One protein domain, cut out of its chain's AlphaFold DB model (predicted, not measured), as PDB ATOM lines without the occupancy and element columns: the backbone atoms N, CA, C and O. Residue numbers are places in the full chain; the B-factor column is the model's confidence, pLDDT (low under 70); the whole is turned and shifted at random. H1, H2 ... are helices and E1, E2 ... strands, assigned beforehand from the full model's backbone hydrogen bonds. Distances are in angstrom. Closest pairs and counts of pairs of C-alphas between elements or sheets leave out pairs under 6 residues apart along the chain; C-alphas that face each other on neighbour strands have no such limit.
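What this domain is: This is residues 295 to 398 of the 760 residues of an uncharacterized protein of Deinococcus sp. AJ005 (UniProt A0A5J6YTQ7). With little regular structure, the chain winds as a short solenoid of two stacked three-sided turns, E2 E3 E4 and E5 E6 E7, with E1 beside E3 at one end and H1 across the other. The 104 printed residues have seven named strands, then one named helix, 37 residues together; the class is mixed. Sheets E1 E3 E6, E2 E5 and E4 E7 are parallel. It is compact, radius of gyration of the C-alphas 13.5 A, spanning 40 by 34 by 32 A.

How they stand to each other: Start at E1, residues 295 to 298, parallel to E3, residues 319 to 321, at 25 degrees; N 296 and O 320, 3.0 A apart, are within hydrogen-bond range. E6, residues 342 to 344, is E3's other parallel neighbour, with N 343 and O 319 within range at 2.8 A. E2, residues 313 to 316, is parallel to E5, residues 337 to 339, with N 315 and O 337 within range at 2.9 A. E4, residues 326 to 328, is parallel to E7, residues 366 to 368, with N 327 and O 366 within range at 2.9 A. In H1, residues 383 to 396, every O i to N i+4 pair is within range; its closest C-alphas to E7, Ile 394 and Val 367, are 6.8 A apart.

Where its parts are: Find C-alpha 295 at (-39.047, 32.867, -25.535), where E1 begins. H1 runs 19.9 A to C-alpha 396 at (-41.688, 50.931, -44.712).

The domain as a whole: The printed part has no cut. Links E1 to E2, E6 to E7 and E7 to H1 are long. Look for pLDDT under 70 at residues 349 to 359 and 369 to 373.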
ATOM      1  N   GLN A 295     -38.345  33.839 -24.728       94.44
ATOM      2  CA  GLN A 295     -39.047  32.867 -25.535       94.44
ATOM      3  C   GLN A 295     -40.530  32.885 -25.185       94.44
ATOM      4  O   GLN A 295     -40.912  32.542 -24.068       94.44
ATOM      5  N   THR A 296     -41.364  33.239 -26.159       94.38
ATOM      6  CA  THR A 296     -42.814  33.306 -25.963       94.38
ATOM      7  C   THR A 296     -43.561  32.304 -26.821       94.38
ATOM      8  O   THR A 296     -43.146  32.024 -27.947       94.38
ATOM      9  N   ASP A 297     -44.692  31.794 -26.334       90.50
ATOM     10  CA  ASP A 297     -45.614  31.097 -27.229       90.50
ATOM     11  C   ASP A 297     -46.387  32.156 -28.024       90.50
ATOM     12  O   ASP A 297     -46.200  32.269 -29.233       90.50
ATOM     13  N   TYR A 298     -47.163  33.004 -27.347       91.69
ATOM     14  CA  TYR A 298     -47.997  34.071 -27.913       91.69
ATOM     15  C   TYR A 298     -47.359  35.454 -27.768       91.69
ATOM     16  O   TYR A 298     -46.879  35.813 -26.695       91.69
ATOM     17  N   GLN A 299     -47.452  36.282 -28.814       92.75
ATOM     18  CA  GLN A 299     -47.049  37.696 -28.782       92.75
ATOM     19  C   GLN A 299     -48.210  38.596 -28.311       92.75
ATOM     20  O   GLN A 299     -48.466  39.682 -28.837       92.75
ATOM     21  N   THR A 300     -48.952  38.117 -27.323       91.12
ATOM     22  CA  THR A 300     -50.056  38.817 -26.669       91.12
ATOM     23  C   THR A 300     -49.998  38.521 -25.182       91.12
ATOM     24  O   THR A 300     -49.530  37.449 -24.799       91.12
ATOM     25  N   SER A 301     -50.532  39.422 -24.365       92.25
ATOM     26  CA  SER A 301     -50.785  39.145 -22.958       92.25
ATOM     27  C   SER A 301     -51.858  38.069 -22.803       92.25
ATOM     28  O   SER A 301     -52.621  37.773 -23.732       92.25
ATOM     29  N   GLN A 302     -51.961  37.513 -21.602       90.25
ATOM     30  CA  GLN A 302     -52.996  36.555 -21.230       90.25
ATOM     31  C   GLN A 302     -54.407  37.134 -21.428       90.25
ATOM     32  O   GLN A 302     -55.333  36.409 -21.779       90.25
ATOM     33  N   ALA A 303     -54.575  38.447 -21.234       88.75
ATOM     34  CA  ALA A 303     -55.839  39.149 -21.465       88.75
ATOM     35  C   ALA A 303     -56.154  39.377 -22.961       88.75
ATOM     36  O   ALA A 303     -57.188  39.957 -23.287       88.75
ATOM     37  N   GLY A 304     -55.271  38.952 -23.871       86.69
ATOM     38  CA  GLY A 304     -55.419  39.110 -25.321       86.69
ATOM     39  C   GLY A 304     -54.909  40.446 -25.869       86.69
ATOM     40  O   GLY A 304     -55.071  40.723 -27.057       86.69
ATOM     41  N   GLY A 305     -54.282  41.282 -25.036       88.38
ATOM     42  CA  GLY A 305     -53.690  42.545 -25.472       88.38
ATOM     43  C   GLY A 305     -52.405  42.310 -26.262       88.38
ATOM     44  O   GLY A 305     -51.534  41.565 -25.828       88.38
ATOM     45  N   ILE A 306     -52.246  42.952 -27.421       89.75
ATOM     46  CA  ILE A 306     -50.991  42.870 -28.181       89.75
ATOM     47  C   ILE A 306     -49.936  43.724 -27.488       89.75
ATOM     48  O   ILE A 306     -50.139  44.920 -27.274       89.75
ATOM     49  N   ILE A 307     -48.792  43.114 -27.186       91.12
ATOM     50  CA  ILE A 307     -47.662  43.802 -26.570       91.12
ATOM     51  C   ILE A 307     -46.614  44.093 -27.644       91.12
ATOM     52  O   ILE A 307     -46.001  43.188 -28.218       91.12
ATOM     53  N   TYR A 308     -46.431  45.381 -27.920       92.31
ATOM     54  CA  TYR A 308     -45.530  45.875 -28.955       92.31
ATOM     55  C   TYR A 308     -44.112  46.078 -28.426       92.31
ATOM     56  O   TYR A 308     -43.913  46.531 -27.298       92.31
ATOM     57  N   PHE A 309     -43.127  45.827 -29.281       95.12
ATOM     58  CA  PHE A 309     -41.779  46.346 -29.096       95.12
ATOM     59  C   PHE A 309     -41.751  47.853 -29.360       95.12
ATOM     60  O   PHE A 309     -42.363  48.341 -30.316       95.12
ATOM     61  N   THR A 310     -41.037  48.575 -28.499       93.06
ATOM     62  CA  THR A 310     -40.984  50.044 -28.470       93.06
ATOM     63  C   THR A 310     -39.559  50.564 -28.296       93.06
ATOM     64  O   THR A 310     -38.629  49.783 -28.116       93.06
ATOM     65  N   SER A 311     -39.395  51.888 -28.252       92.06
ATOM     66  CA  SER A 311     -38.153  52.574 -27.852       92.06
ATOM     67  C   SER A 311     -37.585  52.111 -26.503       92.06
ATOM     68  O   SER A 311     -36.379  52.152 -26.282       92.06
ATOM     69  N   ARG A 312     -38.449  51.629 -25.598       93.06
ATOM     70  CA  ARG A 312     -38.086  51.101 -24.274       93.06
ATOM     71  C   ARG A 312     -37.782  49.597 -24.304       93.06
ATOM     72  O   ARG A 312     -37.772  48.967 -23.250       93.06
ATOM     73  N   THR A 313     -37.602  49.005 -25.489       96.00
ATOM     74  CA  THR A 313     -37.240  47.592 -25.677       96.00
ATOM     75  C   THR A 313     -35.794  47.476 -26.153       96.00
ATOM     76  O   THR A 313     -35.489  47.795 -27.302       96.00
ATOM     77  N   ASN A 314     -34.928  46.971 -25.280       96.25
ATOM     78  CA  ASN A 314     -33.550  46.607 -25.583       96.25
ATOM     79  C   ASN A 314     -33.309  45.146 -25.197       96.25
ATOM     80  O   ASN A 314     -33.283  44.816 -24.011       96.25
ATOM     81  N   PHE A 315     -33.145  44.277 -26.191       97.12
ATOM     82  CA  PHE A 315     -32.841  42.864 -25.990       97.12
ATOM     83  C   PHE A 315     -31.464  42.532 -26.549       97.12
ATOM     84  O   PHE A 315     -31.204  42.705 -27.738       97.12
ATOM     85  N   GLN A 316     -30.592  42.007 -25.698       95.00
ATOM     86  CA  GLN A 316     -29.274  41.534 -26.078       95.00
ATOM     87  C   GLN A 316     -29.223  40.012 -25.991       95.00
ATOM     88  O   GLN A 316     -29.400  39.454 -24.916       95.00
ATOM     89  N   GLY A 317     -28.962  39.339 -27.102       91.81
ATOM     90  CA  GLY A 317     -29.010  37.884 -27.230       91.81
ATOM     91  C   GLY A 317     -30.298  37.364 -27.885       91.81
ATOM     92  O   GLY A 317     -31.186  38.145 -28.231       91.81
ATOM     93  N   PRO A 318     -30.404  36.042 -28.106       92.38
ATOM     94  CA  PRO A 318     -31.444  35.485 -28.963       92.38
ATOM     95  C   PRO A 318     -32.865  35.777 -28.461       92.38
ATOM     96  O   PRO A 318     -33.138  35.699 -27.271       92.38
ATOM     97  N   LEU A 319     -33.795  36.079 -29.362       94.62
ATOM     98  CA  LEU A 319     -35.210  36.304 -29.073       94.62
ATOM     99  C   LEU A 319     -36.041  35.343 -29.914       94.62
ATOM    100  O   LEU A 319     -35.874  35.287 -31.137       94.62
ATOM    101  N   LYS A 320     -36.970  34.629 -29.278       93.38
ATOM    102  CA  LYS A 320     -37.846  33.675 -29.954       93.38
ATOM    103  C   LYS A 320     -39.315  33.910 -29.621       93.38
ATOM    104  O   LYS A 320     -39.675  34.127 -28.472       93.38
ATOM    105  N   THR A 321     -40.180  33.789 -30.619       93.81
ATOM    106  CA  THR A 321     -41.620  33.620 -30.399       93.81
ATOM    107  C   THR A 321     -42.154  32.500 -31.281       93.81
ATOM    108  O   THR A 321     -41.728  32.343 -32.427       93.81
ATOM    109  N   ASN A 322     -43.092  31.703 -30.782       91.00
ATOM    110  CA  ASN A 322     -43.819  30.786 -31.649       91.00
ATOM    111  C   ASN A 322     -44.890  31.535 -32.474       91.00
ATOM    112  O   ASN A 322     -45.383  31.003 -33.461       91.00
ATOM    113  N   ASP A 323     -45.301  32.740 -32.086       92.12
ATOM    114  CA  ASP A 323     -46.262  33.598 -32.804       92.12
ATOM    115  C   ASP A 323     -45.536  34.447 -33.875       92.12
ATOM    116  O   ASP A 323     -44.490  34.052 -34.393       92.12
ATOM    117  N   VAL A 324     -46.085  35.607 -34.235       93.69
ATOM    118  CA  VAL A 324     -45.428  36.682 -34.980       93.69
ATOM    119  C   VAL A 324     -45.130  37.864 -34.061       93.69
ATOM    120  O   VAL A 324     -45.932  38.214 -33.193       93.69
ATOM    121  N   PHE A 325     -43.996  38.526 -34.281       95.62
ATOM    122  CA  PHE A 325     -43.612  39.709 -33.511       95.62
ATOM    123  C   PHE A 325     -44.521  40.917 -33.781       95.62
ATOM    124  O   PHE A 325     -45.123  41.035 -34.852       95.62
ATOM    125  N   ALA A 326     -44.594  41.827 -32.806       94.19
ATOM    126  CA  ALA A 326     -45.391  43.045 -32.873       94.19
ATOM    127  C   ALA A 326     -44.528  44.289 -32.624       94.19
ATOM    128  O   ALA A 326     -43.828  44.366 -31.617       94.19
ATOM    129  N   PHE A 327     -44.603  45.278 -33.513       94.19
ATOM    130  CA  PHE A 327     -43.809  46.510 -33.461       94.19
ATOM    131  C   PHE A 327     -44.695  47.753 -33.427       94.19
ATOM    132  O   PHE A 327     -45.707  47.820 -34.128       94.19
ATOM    133  N   ASN A 328     -44.314  48.751 -32.632       90.56
ATOM    134  CA  ASN A 328     -44.990  50.043 -32.621       90.56
ATOM    135  C   ASN A 328     -44.388  50.986 -33.678       90.56
ATOM    136  O   ASN A 328     -43.172  51.131 -33.739       90.56
ATOM    137  N   SER A 329     -45.230  51.652 -34.476       89.62
ATOM    138  CA  SER A 329     -44.798  52.672 -35.451       89.62
ATOM    139  C   SER A 329     -44.918  54.113 -34.940       89.62
ATOM    140  O   SER A 329     -44.464  55.044 -35.603       89.62
ATOM    141  N   SER A 330     -45.512  54.316 -33.759       85.56
ATOM    142  CA  SER A 330     -45.756  55.652 -33.210       85.56
ATOM    143  C   SER A 330     -44.443  56.397 -32.969       85.56
ATOM    144  O   SER A 330     -43.546  55.884 -32.295       85.56
ATOM    145  N   THR A 331     -44.350  57.630 -33.471       80.50
ATOM    146  CA  THR A 331     -43.181  58.504 -33.309       80.50
ATOM    147  C   THR A 331     -42.745  58.595 -31.843       80.50
ATOM    148  O   THR A 331     -43.568  58.831 -30.960       80.50
ATOM    149  N   GLY A 332     -41.448  58.399 -31.585       80.12
ATOM    150  CA  GLY A 332     -40.862  58.395 -30.236       80.12
ATOM    151  C   GLY A 332     -40.908  57.036 -29.523       80.12
ATOM    152  O   GLY A 332     -40.240  56.857 -28.510       80.12
ATOM    153  N   ASN A 333     -41.637  56.061 -30.074       84.00
ATOM    154  CA  ASN A 333     -41.757  54.702 -29.543       84.00
ATOM    155  C   ASN A 333     -41.465  53.619 -30.599       84.00
ATOM    156  O   ASN A 333     -41.850  52.469 -30.408       84.00
ATOM    157  N   ASN A 334     -40.798  53.971 -31.699       89.12
ATOM    158  CA  ASN A 334     -40.668  53.159 -32.913       89.12
ATOM    159  C   ASN A 334     -39.255  52.605 -33.169       89.12
ATOM    160  O   ASN A 334     -38.962  52.176 -34.282       89.12
ATOM    161  N   ASN A 335     -38.373  52.628 -32.171       94.50
ATOM    162  CA  ASN A 335     -36.956  52.275 -32.299       94.50
ATOM    163  C   ASN A 335     -36.481  51.214 -31.281       94.50
ATOM    164  O   ASN A 335     -35.598  51.499 -30.472       94.50
ATOM    165  N   PRO A 336     -37.047  49.991 -31.297       96.06
ATOM    166  CA  PRO A 336     -36.542  48.892 -30.474       96.06
ATOM    167  C   PRO A 336     -35.156  48.421 -30.941       96.06
ATOM    168  O   PRO A 336     -34.818  48.533 -32.125       96.06
ATOM    169  N   SER A 337     -34.373  47.838 -30.028       96.12
ATOM    170  CA  SER A 337     -33.052  47.276 -30.331       96.12
ATOM    171  C   SER A 337     -32.946  45.796 -29.979       96.12
ATOM    172  O   SER A 337     -33.381  45.360 -28.911       96.12
ATOM    173  N   PHE A 338     -32.330  45.041 -30.888       95.94
ATOM    174  CA  PHE A 338     -32.053  43.619 -30.749       95.94
ATOM    175  C   PHE A 338     -30.590  43.348 -31.094       95.94
ATOM    176  O   PHE A 338     -30.077  43.856 -32.092       95.94
ATOM    177  N   SER A 339     -29.905  42.537 -30.297       89.50
ATOM    178  CA  SER A 339     -28.652  41.884 -30.684       89.50
ATOM    179  C   SER A 339     -28.810  40.376 -30.504       89.50
ATOM    180  O   SER A 339     -29.610  39.945 -29.691       89.50
ATOM    181  N   GLY A 340     -28.106  39.543 -31.269       85.00
ATOM    182  CA  GLY A 340     -28.348  38.089 -31.285       85.00
ATOM    183  C   GLY A 340     -29.532  37.641 -32.160       85.00
ATOM    184  O   GLY A 340     -30.199  38.438 -32.803       85.00
ATOM    185  N   LYS A 341     -29.761  36.328 -32.261       87.62
ATOM    186  CA  LYS A 341     -30.697  35.745 -33.241       87.62
ATOM    187  C   LYS A 341     -32.156  36.132 -32.949       87.62
ATOM    188  O   LYS A 341     -32.663  35.809 -31.885       87.62
ATOM    189  N   LEU A 342     -32.851  36.746 -33.908       92.19
ATOM    190  CA  LEU A 342     -34.288  37.045 -33.818       92.19
ATOM    191  C   LEU A 342     -35.082  35.993 -34.601       92.19
ATOM    192  O   LEU A 342     -34.838  35.818 -35.795       92.19
ATOM    193  N   THR A 343     -35.994  35.262 -33.957       92.19
ATOM    194  CA  THR A 343     -36.716  34.147 -34.592       92.19
ATOM    195  C   THR A 343     -38.208  34.119 -34.258       92.19
ATOM    196  O   THR A 343     -38.580  34.147 -33.090       92.19
ATOM    197  N   SER A 344     -39.075  34.001 -35.266       92.75
ATOM    198  CA  SER A 344     -40.516  33.771 -35.069       92.75
ATOM    199  C   SER A 344     -41.013  32.570 -35.862       92.75
ATOM    200  O   SER A 344     -40.624  32.430 -37.017       92.75
ATOM    201  N   ALA A 345     -41.889  31.737 -35.296       87.00
ATOM    202  CA  ALA A 345     -42.472  30.610 -36.034       87.00
ATOM    203  C   ALA A 345     -43.723  30.988 -36.849       87.00
ATOM    204  O   ALA A 345     -44.057  30.313 -37.816       87.00
ATOM    205  N   GLY A 346     -44.426  32.073 -36.511       88.00
ATOM    206  CA  GLY A 346     -45.629  32.478 -37.245       88.00
ATOM    207  C   GLY A 346     -46.819  31.528 -37.067       88.00
ATOM    208  O   GLY A 346     -47.661  31.391 -37.952       88.00
ATOM    209  N   CYS A 347     -46.887  30.845 -35.925       85.12
ATOM    210  CA  CYS A 347     -47.951  29.908 -35.587       85.12
ATOM    211  C   CYS A 347     -49.144  30.615 -34.938       85.12
ATOM    212  O   CYS A 347     -49.300  30.565 -33.721       85.12
ATOM    213  N   ILE A 348     -49.986  31.282 -35.726       76.50
ATOM    214  CA  ILE A 348     -51.076  32.101 -35.163       76.50
ATOM    215  C   ILE A 348     -52.417  31.367 -35.009       76.50
ATOM    216  O   ILE A 348     -53.189  31.702 -34.117       76.50
ATOM    217  N   ASP A 349     -52.673  30.330 -35.812       68.69
ATOM    218  CA  ASP A 349     -53.958  29.606 -35.859       68.69
ATOM    219  C   ASP A 349     -53.939  28.317 -35.005       68.69
ATOM    220  O   ASP A 349     -54.415  27.261 -35.424       68.69
ATOM    221  N   ARG A 350     -53.320  28.362 -33.818       68.62
ATOM    222  CA  ARG A 350     -53.028  27.162 -33.013       68.62
ATOM    223  C   ARG A 350     -53.984  26.948 -31.832       68.62
ATOM    224  O   ARG A 350     -54.380  27.892 -31.154       68.62
ATOM    225  N   ILE A 351     -54.292  25.679 -31.551       59.34
ATOM    226  CA  ILE A 351     -55.031  25.226 -30.358       59.34
ATOM    227  C   ILE A 351     -54.078  25.257 -29.143       59.34
ATOM    228  O   ILE A 351     -52.881  25.049 -29.312       59.34
ATOM    229  N   GLU A 352     -54.579  25.479 -27.921       54.41
ATOM    230  CA  GLU A 352     -53.784  25.678 -26.684       54.41
ATOM    231  C   GLU A 352     -52.788  24.553 -26.305       54.41
ATOM    232  O   GLU A 352     -52.000  24.746 -25.379       54.41
ATOM    233  N   ASN A 353     -52.786  23.424 -27.025       53.59
ATOM    234  CA  ASN A 353     -51.882  22.276 -26.857       53.59
ATOM    235  C   ASN A 353     -51.058  21.980 -28.123       53.59
ATOM    236  O   ASN A 353     -50.740  20.822 -28.410       53.59
ATOM    237  N   ALA A 354     -50.790  22.999 -28.936       48.03
ATOM    238  CA  ALA A 354     -50.175  22.779 -30.229       48.03
ATOM    239  C   ALA A 354     -48.757  22.202 -30.117       48.03
ATOM    240  O   ALA A 354     -47.910  22.668 -29.363       48.03
ATOM    241  N   THR A 355     -48.497  21.181 -30.922       51.72
ATOM    242  CA  THR A 355     -47.148  20.778 -31.316       51.72
ATOM    243  C   THR A 355     -46.834  21.384 -32.683       51.72
ATOM    244  O   THR A 355     -47.734  21.875 -33.371       51.72
ATOM    245  N   GLU A 356     -45.575  21.301 -33.113       46.81
ATOM    246  CA  GLU A 356     -45.152  21.649 -34.479       46.81
ATOM    247  C   GLU A 356     -46.063  21.018 -35.553       46.81
ATOM    248  O   GLU A 356     -46.372  21.653 -36.550       46.81
ATOM    249  N   ILE A 357     -46.600  19.818 -35.292       48.12
ATOM    250  CA  ILE A 357     -47.483  19.063 -36.197       48.12
ATOM    251  C   ILE A 357     -48.878  19.709 -36.343       48.12
ATOM    252  O   ILE A 357     -49.558  19.504 -37.343       48.12
ATOM    253  N   THR A 358     -49.324  20.490 -35.359       58.28
ATOM    254  CA  THR A 358     -50.672  21.096 -35.329       58.28
ATOM    255  C   THR A 358     -50.686  22.590 -35.649       58.28
ATOM    256  O   THR A 358     -51.760  23.185 -35.727       58.28
ATOM    257  N   CYS A 359     -49.516  23.210 -35.812       67.69
ATOM    258  CA  CYS A 359     -49.406  24.580 -36.288       67.69
ATOM    259  C   CYS A 359     -49.105  24.595 -37.792       67.69
ATOM    260  O   CYS A 359     -48.096  24.051 -38.236       67.69
ATOM    261  N   THR A 360     -49.896  25.338 -38.564       73.19
ATOM    262  CA  THR A 360     -49.491  25.744 -39.915       73.19
ATOM    263  C   THR A 360     -48.575  26.963 -39.825       73.19
ATOM    264  O   THR A 360     -49.028  28.062 -39.505       73.19
ATOM    265  N   ARG A 361     -47.284  26.775 -40.119       80.06
ATOM    266  CA  ARG A 361     -46.268  27.837 -40.093       80.06
ATOM    267  C   ARG A 361     -46.592  28.921 -41.129       80.06
ATOM    268  O   ARG A 361     -46.492  28.679 -42.333       80.06
ATOM    269  N   GLN A 362     -46.956  30.119 -40.676       85.81
ATOM    270  CA  GLN A 362     -47.244  31.263 -41.542       85.81
ATOM    271  C   GLN A 362     -46.424  32.485 -41.108       85.81
ATOM    272  O   GLN A 362     -46.871  33.257 -40.257       85.81
ATOM    273  N   PRO A 363     -45.223  32.679 -41.690       89.19
ATOM    274  CA  PRO A 363     -44.389  33.844 -41.416       89.19
ATOM    275  C   PRO A 363     -45.162  35.153 -41.577       89.19
ATOM    276  O   PRO A 363     -45.888  35.347 -42.556       89.19
ATOM    277  N   GLY A 364     -44.991  36.065 -40.626       92.06
ATOM    278  CA  GLY A 364     -45.705  37.331 -40.624       92.06
ATOM    279  C   GLY A 364     -45.223  38.279 -39.537       92.06
ATOM    280  O   GLY A 364     -44.271  37.994 -38.810       92.06
ATOM    281  N   VAL A 365     -45.893  39.424 -39.439       94.19
ATOM    282  CA  VAL A 365     -45.578  40.475 -38.465       94.19
ATOM    283  C   VAL A 365     -46.812  41.323 -38.163       94.19
ATOM    284  O   VAL A 365     -47.689  41.490 -39.014       94.19
ATOM    285  N   ARG A 366     -46.873  41.891 -36.957       93.19
ATOM    286  CA  ARG A 366     -47.818  42.951 -36.588       93.19
ATOM    287  C   ARG A 366     -47.064  44.276 -36.506       93.19
ATOM    288  O   ARG A 366     -46.060  44.379 -35.806       93.19
ATOM    289  N   VAL A 367     -47.553  45.300 -37.190       91.44
ATOM    290  CA  VAL A 367     -47.068  46.674 -37.022       91.44
ATOM    291  C   VAL A 367     -48.270  47.522 -36.651       91.44
ATOM    292  O   VAL A 367     -49.279  47.477 -37.351       91.44
ATOM    293  N   ALA A 368     -48.192  48.244 -35.534       82.75
ATOM    294  CA  ALA A 368     -49.270  49.128 -35.109       82.75
ATOM    295  C   ALA A 368     -49.438  50.246 -36.146       82.75
ATOM    296  O   ALA A 368     -48.629  51.167 -36.181       82.75
ATOM    297  N   THR A 369     -50.459  50.167 -36.993       66.25
ATOM    298  CA  THR A 369     -50.912  51.249 -37.879       66.25
ATOM    299  C   THR A 369     -52.316  51.687 -37.449       66.25
ATOM    300  O   THR A 369     -52.906  51.104 -36.538       66.25
ATOM    301  N   THR A 370     -52.874  52.743 -38.045       54.09
ATOM    302  CA  THR A 370     -54.264  53.140 -37.773       54.09
ATOM    303  C   THR A 370     -55.226  52.023 -38.208       54.09
ATOM    304  O   THR A 370     -55.412  51.816 -39.406       54.09
ATOM    305  N   GLY A 371     -55.836  51.308 -37.257       53.81
ATOM    306  CA  GLY A 371     -56.803  50.234 -37.519       53.81
ATOM    307  C   GLY A 371     -56.694  49.060 -36.538       53.81
ATOM    308  O   GLY A 371     -55.882  49.077 -35.614       53.81
ATOM    309  N   THR A 372     -57.531  48.037 -36.727       56.81
ATOM    310  CA  THR A 372     -57.489  46.811 -35.916       56.81
ATOM    311  C   THR A 372     -56.203  46.035 -36.226       56.81
ATOM    312  O   THR A 372     -55.952  45.734 -37.394       56.81
ATOM    313  N   PRO A 373     -55.388  45.685 -35.220       63.97
ATOM    314  CA  PRO A 373     -54.063  45.106 -35.424       63.97
ATOM    315  C   PRO A 373     -54.149  43.640 -35.869       63.97
ATOM    316  O   PRO A 373     -54.123  42.714 -35.059       63.97
ATOM    317  N   THR A 374     -54.251  43.417 -37.178       77.19
ATOM    318  CA  THR A 374     -54.166  42.086 -37.785       77.19
ATOM    319  C   THR A 374     -52.735  41.804 -38.253       77.19
ATOM    320  O   THR A 374     -52.040  42.707 -38.725       77.19
ATOM    321  N   PRO A 375     -52.240  40.563 -38.106       85.38
ATOM    322  CA  PRO A 375     -50.923  40.204 -38.613       85.38
ATOM    323  C   PRO A 375     -50.920  40.240 -40.145       85.38
ATOM    324  O   PRO A 375     -51.766  39.616 -40.790       85.38
ATOM    325  N   ASN A 376     -49.941  40.930 -40.734       89.06
ATOM    326  CA  ASN A 376     -49.682  40.823 -42.165       89.06
ATOM    327  C   ASN A 376     -48.960  39.496 -42.436       89.06
ATOM    328  O   ASN A 376     -47.961  39.186 -41.783       89.06
ATOM    329  N   ARG A 377     -49.482  38.723 -43.390       88.19
ATOM    330  CA  ARG A 377     -48.994  37.391 -43.786       88.19
ATOM    331  C   ARG A 377     -48.732  37.270 -45.287       88.19
ATOM    332  O   ARG A 377     -48.432  36.186 -45.777       88.19
ATOM    333  N   ASN A 378     -48.865  38.362 -46.037       88.44
ATOM    334  CA  ASN A 378     -48.797  38.348 -47.496       88.44
ATOM    335  C   ASN A 378     -47.337  38.348 -47.981       88.44
ATOM    336  O   ASN A 378     -46.895  39.275 -48.656       88.44
ATOM    337  N   PHE A 379     -46.591  37.304 -47.615       89.75
ATOM    338  CA  PHE A 379     -45.183  37.112 -47.957       89.75
ATOM    339  C   PHE A 379     -44.993  35.765 -48.662       89.75
ATOM    340  O   PHE A 379     -45.403  34.715 -48.163       89.75
ATOM    341  N   SER A 380     -44.361  35.783 -49.833       86.62
ATOM    342  CA  SER A 380     -44.147  34.608 -50.681       86.62
ATOM    343  C   SER A 380     -42.657  34.314 -50.881       86.62
ATOM    344  O   SER A 380     -41.796  35.122 -50.536       86.62
ATOM    345  N   GLY A 381     -42.350  33.133 -51.421       86.12
ATOM    346  CA  GLY A 381     -40.978  32.678 -51.659       86.12
ATOM    347  C   GLY A 381     -40.414  31.796 -50.543       86.12
ATOM    348  O   GLY A 381     -41.166  31.211 -49.756       86.12
ATOM    349  N   THR A 382     -39.086  31.676 -50.513       84.12
ATOM    350  CA  THR A 382     -38.340  30.928 -49.489       84.12
ATOM    351  C   THR A 382     -38.442  31.604 -48.119       84.12
ATOM    352  O   THR A 382     -38.822  32.771 -48.014       84.12
ATOM    353  N   ASP A 383     -38.084  30.890 -47.055       78.25
ATOM    354  CA  ASP A 383     -38.097  31.420 -45.683       78.25
ATOM    355  C   ASP A 383     -37.203  32.664 -45.527       78.25
ATOM    356  O   ASP A 383     -37.598  33.647 -44.889       78.25
ATOM    357  N   THR A 384     -36.053  32.679 -46.205       80.62
ATOM    358  CA  THR A 384     -35.164  33.846 -46.294       80.62
ATOM    359  C   THR A 384     -35.838  35.012 -47.017       80.62
ATOM    360  O   THR A 384     -35.869  36.121 -46.485       80.62
ATOM    361  N   ALA A 385     -36.455  34.773 -48.182       83.06
ATOM    362  CA  ALA A 385     -37.143  35.818 -48.946       83.06
ATOM    363  C   ALA A 385     -38.317  36.430 -48.164       83.06
ATOM    364  O   ALA A 385     -38.474  37.653 -48.132       83.06
ATOM    365  N   LYS A 386     -39.100  35.592 -47.471       87.75
ATOM    366  CA  LYS A 386     -40.171  36.040 -46.568       87.75
ATOM    367  C   LYS A 386     -39.617  36.891 -45.431       87.75
ATOM    368  O   LYS A 386     -40.163  37.955 -45.155       87.75
ATOM    369  N   SER A 387     -38.524  36.458 -44.804       90.75
ATOM    370  CA  SER A 387     -37.901  37.188 -43.695       90.75
ATOM    371  C   SER A 387     -37.392  38.564 -44.129       90.75
ATOM    372  O   SER A 387     -37.669  39.555 -43.455       90.75
ATOM    373  N   THR A 388     -36.736  38.663 -45.288       91.25
ATOM    374  CA  THR A 388     -36.321  39.949 -45.871       91.25
ATOM    375  C   THR A 388     -37.522  40.838 -46.208       91.25
ATOM    376  O   THR A 388     -37.520  42.028 -45.897       91.25
ATOM    377  N   ALA A 389     -38.582  40.278 -46.800       93.94
ATOM    378  CA  ALA A 389     -39.792  41.036 -47.122       93.94
ATOM    379  C   ALA A 389     -40.499  41.576 -45.865       93.94
ATOM    380  O   ALA A 389     -40.982  42.708 -45.873       93.94
ATOM    381  N   ILE A 390     -40.505  40.807 -44.771       95.00
ATOM    382  CA  ILE A 390     -41.026  41.240 -43.468       95.00
ATOM    383  C   ILE A 390     -40.197  42.398 -42.903       95.00
ATOM    384  O   ILE A 390     -40.776  43.392 -42.467       95.00
ATOM    385  N   GLN A 391     -38.864  42.328 -42.958       94.56
ATOM    386  CA  GLN A 391     -37.996  43.430 -42.512       94.56
ATOM    387  C   GLN A 391     -38.277  44.721 -43.290       94.56
ATOM    388  O   GLN A 391     -38.463  45.778 -42.686       94.56
ATOM    389  N   ASN A 392     -38.392  44.621 -44.617       94.19
ATOM    390  CA  ASN A 392     -38.740  45.757 -45.470       94.19
ATOM    391  C   ASN A 392     -40.127  46.315 -45.129       94.19
ATOM    392  O   ASN A 392     -40.310  47.527 -45.080       94.19
ATOM    393  N   TYR A 393     -41.105  45.446 -44.855       94.56
ATOM    394  CA  TYR A 393     -42.437  45.869 -44.434       94.56
ATOM    395  C   TYR A 393     -42.402  46.642 -43.106       94.56
ATOM    396  O   TYR A 393     -43.032  47.692 -43.010       94.56
ATOM    397  N   ILE A 394     -41.644  46.174 -42.110       93.88
ATOM    398  CA  ILE A 394     -41.469  46.865 -40.820       93.88
ATOM    399  C   ILE A 394     -40.894  48.274 -41.037       93.88
ATOM    400  O   ILE A 394     -41.476  49.254 -40.566       93.88
ATOM    401  N   ALA A 395     -39.807  48.384 -41.809       93.06
ATOM    402  CA  ALA A 395     -39.151  49.660 -42.099       93.06
ATOM    403  C   ALA A 395     -40.065  50.628 -42.873       93.06
ATOM    404  O   ALA A 395     -40.198  51.796 -42.504       93.06
ATOM    405  N   ASN A 396     -40.765  50.133 -43.898       92.62
ATOM    406  CA  ASN A 396     -41.688  50.931 -44.712       92.62
ATOM    407  C   ASN A 396     -42.906  51.440 -43.925       92.62
ATOM    408  O   ASN A 396     -43.539  52.405 -44.343       92.62
ATOM    409  N   ASN A 397     -43.226  50.819 -42.785       91.12
ATOM    410  CA  ASN A 397     -44.287  51.259 -41.878       91.12
ATOM    411  C   ASN A 397     -43.748  52.095 -40.702       91.12
ATOM    412  O   ASN A 397     -44.375  52.160 -39.648       91.12
ATOM    413  N   GLY A 398     -42.591  52.747 -40.869       89.94
ATOM    414  CA  GLY A 398     -42.102  53.771 -39.941       89.94
ATOM    415  C   GLY A 398     -41.467  53.238 -38.656       89.94
ATOM    416  O   GLY A 398     -41.259  54.014 -37.724       89.94
TER     417      GLY A 398